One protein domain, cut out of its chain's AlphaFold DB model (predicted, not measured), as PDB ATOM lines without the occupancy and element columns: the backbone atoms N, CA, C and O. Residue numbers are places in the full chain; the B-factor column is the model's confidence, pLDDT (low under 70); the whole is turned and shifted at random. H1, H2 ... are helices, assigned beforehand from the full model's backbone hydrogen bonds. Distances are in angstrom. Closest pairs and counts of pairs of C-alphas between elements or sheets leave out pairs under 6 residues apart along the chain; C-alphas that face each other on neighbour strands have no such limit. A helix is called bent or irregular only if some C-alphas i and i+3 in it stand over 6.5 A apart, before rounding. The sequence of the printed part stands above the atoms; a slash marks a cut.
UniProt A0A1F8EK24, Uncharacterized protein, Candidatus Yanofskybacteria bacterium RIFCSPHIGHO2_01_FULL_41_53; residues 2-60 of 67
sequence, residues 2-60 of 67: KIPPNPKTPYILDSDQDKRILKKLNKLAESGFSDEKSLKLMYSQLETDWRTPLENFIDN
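What this domain is: This is residues 2 to 60 of the 67 residues of an uncharacterized protein of Candidatus Yanofskybacteria bacterium RIFCSPHIGHO2_01_FULL_41_53 (UniProt A0A1F8EK24). Three helices stand side by side in a row, H1, H2, H3, each running opposite to the one before, with H2 in the middle. The stretch before H1, residues 2 to 15, has no named element and makes a wide loop over one face of this row, passing over H2 and folding back to where H1 begins. The printed part has 59 residues with three named helices in the order H1, H2, H3 and no named strand, and its class is all helix. It is compact, with a radius of gyration of the C-alphas of 11.3 A, and the C-alphas span 29 by 29 by 17 A.

How they stand to each other: Go from Lys 2 through residues 2 to 15 and you reach H1, residues 16 to 30. A tight link of five residues leads on to H2, residues 36 to 44, and here you find the first helical hairpin: H1 and H2 run opposite ways at a shallow tilt of 18 degrees. They touch, and their closest C-alphas, those of Leu 25 and Tyr 43, are 7.3 A apart. After a short link of six residues comes H3, residues 51 to 60, which makes a second helical hairpin with H2. H2 and H3 touch, their closest C-alphas being those of Ser 44 and Pro 53 at 6.6 A. Their lines stand at a shallow tilt of 30 degrees, and they run opposite ways. H1 and H3 are apart. In the backbones of H1, H2 and H3, look from each O to the N four residues on: every such pair inside these helices is within hydrogen-bond range.

Where its parts are: Find C-alpha 16 at (83.848, 130.224, 111.298); from there H1, the longest helix with 15 residues, runs 21.3 A from first to last C-alpha, ending at Glu 30. Next look for C-alpha 36 at (95.149, 136.697, 90.004), where H2 begins; its nine residues run 12.3 A to Ser 44. H3 begins at Arg 51, and its ten residues run 14.2 A to C-alpha 60 at (109.779, 131.067, 93.025). None of the three helices is bent or irregular.

The domain as a whole: The two C-alphas farthest apart are those of Asp 16 and Asn 60, at 31.7 A, while the first and last printed C-alphas, those of Lys 2 and Asn 60, are 24.2 A apart. The printed part has no cut, and neither link between the helices is long. Read the B-factor column for the model's confidence: the mean pLDDT of the printed part is 86.6, and you find values under 70 at residues 2 to 4.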
ATOM      1  N   LYS A   2      87.305 130.848  86.672       66.12
ATOM      2  CA  LYS A   2      86.218 130.329  87.533       66.12
ATOM      3  C   LYS A   2      86.624 130.522  88.998       66.12
ATOM      4  O   LYS A   2      87.742 130.150  89.348       66.12
ATOM      5  N   ILE A   3      85.751 131.135  89.798       68.88
ATOM      6  CA  ILE A   3      85.977 131.428  91.219       68.88
ATOM      7  C   ILE A   3      84.842 130.805  92.057       68.88
ATOM      8  O   ILE A   3      83.687 130.922  91.644       68.88
ATOM      9  N   PRO A   4      85.145 130.150  93.199       67.31
ATOM     10  CA  PRO A   4      86.491 129.844  93.695       67.31
ATOM     11  C   PRO A   4      87.272 128.956  92.708       67.31
ATOM     12  O   PRO A   4      86.661 128.228  91.917       67.31
ATOM     13  N   PRO A   5      88.613 129.078  92.665       75.81
ATOM     14  CA  PRO A   5      89.429 128.199  91.842       75.81
ATOM     15  C   PRO A   5      89.185 126.752  92.261       75.81
ATOM     16  O   PRO A   5      88.924 126.481  93.429       75.81
ATOM     17  N   ASN A   6      89.268 125.822  91.311       75.81
ATOM     18  CA  ASN A   6      89.127 124.412  91.646       75.81
ATOM     19  C   ASN A   6      90.316 124.018  92.539       75.81
ATOM     20  O   ASN A   6      91.455 124.124  92.067       75.81
ATOM     21  N   PRO A   7      90.087 123.647  93.806       74.88
ATOM     22  CA  PRO A   7      91.182 123.457  94.738       74.88
ATOM     23  C   PRO A   7      91.904 122.137  94.444       74.88
ATOM     24  O   PRO A   7      91.306 121.202  93.903       74.88
ATOM     25  N   LYS A   8      93.204 122.058  94.757       73.81
ATOM     26  CA  LYS A   8      93.986 120.824  94.553       73.81
ATOM     27  C   LYS A   8      93.663 119.783  95.619       73.81
ATOM     28  O   LYS A   8      93.672 118.588  95.334       73.81
ATOM     29  N   THR A   9      93.353 120.245  96.827       78.38
ATOM     30  CA  THR A   9      92.857 119.431  97.942       78.38
ATOM     31  C   THR A   9      91.600 120.071  98.543       78.38
ATOM     32  O   THR A   9      91.347 121.244  98.288       78.38
ATOM     33  N   PRO A  10      90.761 119.340  99.300       83.81
ATOM     34  CA  PRO A  10      89.573 119.928  99.915       83.81
ATOM     35  C   PRO A  10      89.906 121.172 100.745       83.81
ATOM     36  O   PRO A  10      90.973 121.255 101.354       83.81
ATOM     37  N   TYR A  11      88.984 122.135 100.790       81.56
ATOM     38  CA  TYR A  11      89.127 123.250 101.718       81.56
ATOM     39  C   TYR A  11      88.889 122.789 103.159       81.56
ATOM     40  O   TYR A  11      87.899 122.110 103.437       81.56
ATOM     41  N   ILE A  12      89.759 123.220 104.070       80.69
ATOM     42  CA  ILE A  12      89.566 123.138 105.514       80.69
ATOM     43  C   ILE A  12      88.817 124.402 105.936       80.69
ATOM     44  O   ILE A  12      89.392 125.480 106.070       80.69
ATOM     45  N   LEU A  13      87.502 124.273 106.102       84.00
ATOM     46  CA  LEU A  13      86.617 125.344 106.576       84.00
ATOM     47  C   LEU A  13      86.108 125.035 107.990       84.00
ATOM     48  O   LEU A  13      84.927 125.235 108.299       84.00
ATOM     49  N   ASP A  14      87.003 124.499 108.816       85.12
ATOM     50  CA  ASP A  14      86.695 123.915 110.122       85.12
ATOM     51  C   ASP A  14      86.284 124.977 111.145       85.12
ATOM     52  O   ASP A  14      85.540 124.686 112.084       85.12
ATOM     53  N   SER A  15      86.703 126.230 110.943       89.81
ATOM     54  CA  SER A  15      86.305 127.355 111.779       89.81
ATOM     55  C   SER A  15      85.382 128.340 111.055       89.81
ATOM     56  O   SER A  15      85.398 128.518 109.833       89.81
ATOM     57  N   ASP A  16      84.603 129.089 111.836       91.94
ATOM     58  CA  ASP A  16      83.848 130.224 111.298       91.94
ATOM     59  C   ASP A  16      84.761 131.329 110.756       91.94
ATOM     60  O   ASP A  16      84.332 132.152 109.944       91.94
ATOM     61  N   GLN A  17      86.022 131.368 111.187       90.31
ATOM     62  CA  GLN A  17      87.008 132.281 110.633       90.31
ATOM     63  C   GLN A  17      87.346 131.917 109.187       90.31
ATOM     64  O   GLN A  17      87.322 132.812 108.342       90.31
ATOM     65  N   ASP A  18      87.540 130.639 108.879       89.69
ATOM     66  CA  ASP A  18      87.861 130.164 107.527       89.69
ATOM     67  C   ASP A  18      86.716 130.463 106.557       89.69
ATOM     68  O   ASP A  18      86.914 131.027 105.478       89.69
ATOM     69  N   LYS A  19      85.471 130.232 106.996       90.56
ATOM     70  CA  LYS A  19      84.262 130.602 106.240       90.56
ATOM     71  C   LYS A  19      84.180 132.112 105.985       90.56
ATOM     72  O   LYS A  19      83.809 132.545 104.890       90.56
ATOM     73  N   ARG A  20      84.528 132.940 106.981       94.44
ATOM     74  CA  ARG A  20      84.586 134.405 106.821       94.44
ATOM     75  C   ARG A  20      85.687 134.824 105.847       94.44
ATOM     76  O   ARG A  20      85.459 135.758 105.081       94.44
ATOM     77  N   ILE A  21      86.845 134.163 105.867       93.00
ATOM     78  CA  ILE A  21      87.948 134.420 104.932       93.00
ATOM     79  C   ILE A  21      87.508 134.077 103.509       93.00
ATOM     80  O   ILE A  21      87.582 134.948 102.645       93.00
ATOM     81  N   LEU A  22      86.936 132.892 103.278       91.50
ATOM     82  CA  LEU A  22      86.419 132.491 101.966       91.50
ATOM     83  C   LEU A  22      85.413 133.510 101.409       91.50
ATOM     84  O   LEU A  22      85.516 133.940 100.262       91.50
ATOM     85  N   LYS A  23      84.474 133.976 102.242       93.06
ATOM     86  CA  LYS A  23      83.493 134.997 101.839       93.06
ATOM     87  C   LYS A  23      84.152 136.324 101.449       93.06
ATOM     88  O   LYS A  23      83.681 136.988 100.527       93.06
ATOM     89  N   LYS A  24      85.214 136.735 102.147       94.69
ATOM     90  CA  LYS A  24      85.981 137.942 101.802       94.69
ATOM     91  C   LYS A  24      86.746 137.760 100.489       94.69
ATOM     92  O   LYS A  24      86.733 138.677  99.678       94.69
ATOM     93  N   LEU A  25      87.342 136.588 100.261       92.56
ATOM     94  CA  LEU A  25      88.046 136.274  99.015       92.56
ATOM     95  C   LEU A  25      87.106 136.260  97.807       92.56
ATOM     96  O   LEU A  25      87.459 136.811  96.767       92.56
ATOM     97  N   ASN A  26      85.892 135.721  97.951       91.00
ATOM     98  CA  ASN A  26      84.884 135.770  96.888       91.00
ATOM     99  C   ASN A  26      84.500 137.220  96.547       91.00
ATOM    100  O   ASN A  26      84.478 137.593  95.381       91.00
ATOM    101  N   LYS A  27      84.287 138.075  97.556       93.25
ATOM    102  CA  LYS A  27      84.009 139.504  97.322       93.25
ATOM    103  C   LYS A  27      85.173 140.236  96.653       93.25
ATOM    104  O   LYS A  27      84.948 141.084  95.797       93.25
ATOM    105  N   LEU A  28      86.406 139.927  97.054       90.88
ATOM    106  CA  LEU A  28      87.613 140.513  96.465       90.88
ATOM    107  C   LEU A  28      87.773 140.096  94.995       90.88
ATOM    108  O   LEU A  28      88.129 140.902  94.141       90.88
ATOM    109  N   ALA A  29      87.468 138.840  94.688       88.25
ATOM    110  CA  ALA A  29      87.422 138.345  93.322       88.25
ATOM    111  C   ALA A  29      86.369 139.074  92.469       88.25
ATOM    112  O   ALA A  29      86.654 139.488  91.346       88.25
ATOM    113  N   GLU A  30      85.164 139.256  93.011       89.44
ATOM    114  CA  GLU A  30      84.062 139.962  92.349       89.44
ATOM    115  C   GLU A  30      84.353 141.454  92.136       89.44
ATOM    116  O   GLU A  30      83.874 142.034  91.165       89.44
ATOM    117  N   SER A  31      85.172 142.080  92.989       89.31
ATOM    118  CA  SER A  31      85.536 143.495  92.849       89.31
ATOM    119  C   SER A  31      86.526 143.779  91.712       89.31
ATOM    120  O   SER A  31      86.969 144.916  91.572       89.31
ATOM    121  N   GLY A  32      86.916 142.770  90.926       83.56
ATOM    122  CA  GLY A  32      87.861 142.930  89.820       83.56
ATOM    123  C   GLY A  32      89.317 143.052  90.270       83.56
ATOM    124  O   GLY A  32      90.108 143.719  89.606       83.56
ATOM    125  N   PHE A  33      89.676 142.436  91.403       86.94
ATOM    126  CA  PHE A  33      91.060 142.390  91.871       86.94
ATOM    127  C   PHE A  33      91.985 141.814  90.785       86.94
ATOM    128  O   PHE A  33      91.775 140.701  90.302       86.94
ATOM    129  N   SER A  34      92.988 142.597  90.384       82.94
ATOM    130  CA  SER A  34      93.796 142.350  89.184       82.94
ATOM    131  C   SER A  34      94.936 141.350  89.385       82.94
ATOM    132  O   SER A  34      95.418 140.772  88.411       82.94
ATOM    133  N   ASP A  35      95.362 141.113  90.628       87.44
ATOM    134  CA  ASP A  35      96.440 140.172  90.937       87.44
ATOM    135  C   ASP A  35      95.893 138.752  91.152       87.44
ATOM    136  O   ASP A  35      95.701 138.260  92.269       87.44
ATOM    137  N   GLU A  36      95.644 138.074  90.032       84.56
ATOM    138  CA  GLU A  36      95.149 136.697  90.004       84.56
ATOM    139  C   GLU A  36      96.099 135.718  90.720       84.56
ATOM    140  O   GLU A  36      95.647 134.723  91.293       84.56
ATOM    141  N   LYS A  37      97.415 135.983  90.716       84.88
ATOM    142  CA  LYS A  37      98.418 135.103  91.334       84.88
ATOM    143  C   LYS A  37      98.309 135.156  92.855       84.88
ATOM    144  O   LYS A  37      98.217 134.104  93.488       84.88
ATOM    145  N   SER A  38      98.254 136.358  93.421       87.94
ATOM    146  CA  SER A  38      98.045 136.540  94.858       87.94
ATOM    147  C   SER A  38      96.678 136.022  95.292       87.94
ATOM    148  O   SER A  38      96.575 135.351  96.315       87.94
ATOM    149  N   LEU A  39      95.635 136.241  94.486       90.12
ATOM    150  CA  LEU A  39      94.300 135.729  94.785       90.12
ATOM    151  C   LEU A  39      94.278 134.193  94.852       90.12
ATOM    152  O   LEU A  39      93.739 133.633  95.806       90.12
ATOM    153  N   LYS A  40      94.908 133.494  93.895       88.12
ATOM    154  CA  LYS A  40      95.043 132.024  93.935       88.12
ATOM    155  C   LYS A  40      95.810 131.543  95.159       88.12
ATOM    156  O   LYS A  40      95.386 130.570  95.776       88.12
ATOM    157  N   LEU A  41      96.902 132.221  95.514       90.38
ATOM    158  CA  LEU A  41      97.673 131.890  96.709       90.38
ATOM    159  C   LEU A  41      96.817 132.025  97.974       90.38
ATOM    160  O   LEU A  41      96.877 131.162  98.841       90.38
ATOM    161  N   MET A  42      95.982 133.065  98.067       91.88
ATOM    162  CA  MET A  42      95.073 133.247  99.203       91.88
ATOM    163  C   MET A  42      94.019 132.135  99.289       91.88
ATOM    164  O   MET A  42      93.759 131.644 100.385       91.88
ATOM    165  N   TYR A  43      93.444 131.697  98.162       91.50
ATOM    166  CA  TYR A  43      92.532 130.544  98.151       91.50
ATOM    167  C   TYR A  43      93.230 129.250  98.566       91.50
ATOM    168  O   TYR A  43      92.641 128.460  99.300       91.50
ATOM    169  N   SER A  44      94.481 129.042  98.148       90.25
ATOM    170  CA  SER A  44      95.213 127.830  98.513       90.25
ATOM    171  C   SER A  44      95.524 127.754 100.008       90.25
ATOM    172  O   SER A  44      95.750 126.663 100.508       90.25
ATOM    173  N   GLN A  45      95.506 128.880 100.737       89.88
ATOM    174  CA  GLN A  45      95.672 128.880 102.197       89.88
ATOM    175  C   GLN A  45      94.486 128.260 102.943       89.88
ATOM    176  O   GLN A  45      94.605 127.936 104.119       89.88
ATOM    177  N   LEU A  46      93.348 128.096 102.263       91.31
ATOM    178  CA  LEU A  46      92.176 127.415 102.802       91.31
ATOM    179  C   LEU A  46      92.180 125.916 102.482       91.31
ATOM    180  O   LEU A  46      91.262 125.222 102.895       91.31
ATOM    181  N   GLU A  47      93.148 125.411 101.715       89.12
ATOM    182  CA  GLU A  47      93.251 123.996 101.348       89.12
ATOM    183  C   GLU A  47      93.936 123.165 102.442       89.12
ATOM    184  O   GLU A  47      94.764 123.671 103.202       89.12
ATOM    185  N   THR A  48      93.638 121.862 102.496       86.31
ATOM    186  CA  THR A  48      94.300 120.930 103.423       86.31
ATOM    187  C   THR A  48      95.813 120.952 103.288       86.31
ATOM    188  O   THR A  48      96.537 121.018 104.285       86.31
ATOM    189  N   ASP A  49      96.285 120.941 102.048       86.38
ATOM    190  CA  ASP A  49      97.700 121.014 101.728       86.38
ATOM    191  C   ASP A  49      98.109 122.427 101.299       86.38
ATOM    192  O   ASP A  49      98.705 122.641 100.249       86.38
ATOM    193  N   TRP A  50      97.772 123.434 102.105       88.25
ATOM    194  CA  TRP A  50      98.165 124.819 101.824       88.25
ATOM    195  C   TRP A  50      99.683 125.055 101.838       88.25
ATOM    196  O   TRP A  50     100.168 126.046 101.280       88.25
ATOM    197  N   ARG A  51     100.446 124.151 102.465       88.88
ATOM    198  CA  ARG A  51     101.900 124.267 102.632       88.88
ATOM    199  C   ARG A  51     102.626 124.162 101.297       88.88
ATOM    200  O   ARG A  51     103.447 125.019 101.006       88.88
ATOM    201  N   THR A  52     102.276 123.194 100.454       88.81
ATOM    202  CA  THR A  52     102.890 123.016  99.130       88.81
ATOM    203  C   THR A  52     102.742 124.221  98.187       88.81
ATOM    204  O   THR A  52     103.737 124.630  97.584       88.81
ATOM    205  N   PRO A  53     101.561 124.835  97.984       86.12
ATOM    206  CA  PRO A  53     101.450 126.030  97.153       86.12
ATOM    207  C   PRO A  53     102.164 127.242  97.763       86.12
ATOM    208  O   PRO A  53     102.674 128.064  97.002       86.12
ATOM    209  N   LEU A  54     102.254 127.343  99.096       88.56
ATOM    210  CA  LEU A  54     103.055 128.381  99.745       88.56
ATOM    211  C   LEU A  54     104.559 128.162  99.537       88.56
ATOM    212  O   LEU A  54     105.250 129.095  99.143       88.56
ATOM    213  N   GLU A  55     105.055 126.945  99.748       89.88
ATOM    214  CA  GLU A  55     106.455 126.564  99.533       89.88
ATOM    215  C   GLU A  55     106.883 126.863  98.094       89.88
ATOM    216  O   GLU A  55     107.817 127.626  97.874       89.88
ATOM    217  N   ASN A  56     106.103 126.417  97.105       87.88
ATOM    218  CA  ASN A  56     106.360 126.737  95.701       87.88
ATOM    219  C   ASN A  56     106.349 128.249  95.421       87.88
ATOM    220  O   ASN A  56     107.073 128.733  94.549       87.88
ATOM    221  N   PHE A  57     105.490 129.017  96.096       87.62
ATOM    222  CA  PHE A  57     105.476 130.469  95.945       87.62
ATOM    223  C   PHE A  57     106.763 131.096  96.498       87.62
ATOM    224  O   PHE A  57     107.358 131.928  95.813       87.62
ATOM    225  N   ILE A  58     107.214 130.657  97.676       88.94
ATOM    226  CA  ILE A  58     108.470 131.090  98.303       88.94
ATOM    227  C   ILE A  58     109.669 130.708  97.426       88.94
ATOM    228  O   ILE A  58     110.473 131.579  97.111       88.94
ATOM    229  N   ASP A  59     109.748 129.467  96.946       91.88
ATOM    230  CA  ASP A  59     110.824 128.997  96.061       91.88
ATOM    231  C   ASP A  59     110.935 129.844  94.795       91.88
ATOM    232  O   ASP A  59     112.029 130.208  94.364       91.88
ATOM    233  N   ASN A  60     109.797 130.195  94.194       87.50
ATOM    234  CA  ASN A  60     109.779 131.067  93.025       87.50
ATOM    235  C   ASN A  60     110.238 132.491  93.357       87.50
ATOM    236  O   ASN A  60     110.868 133.130  92.518       87.50
TER     237      ASN A  60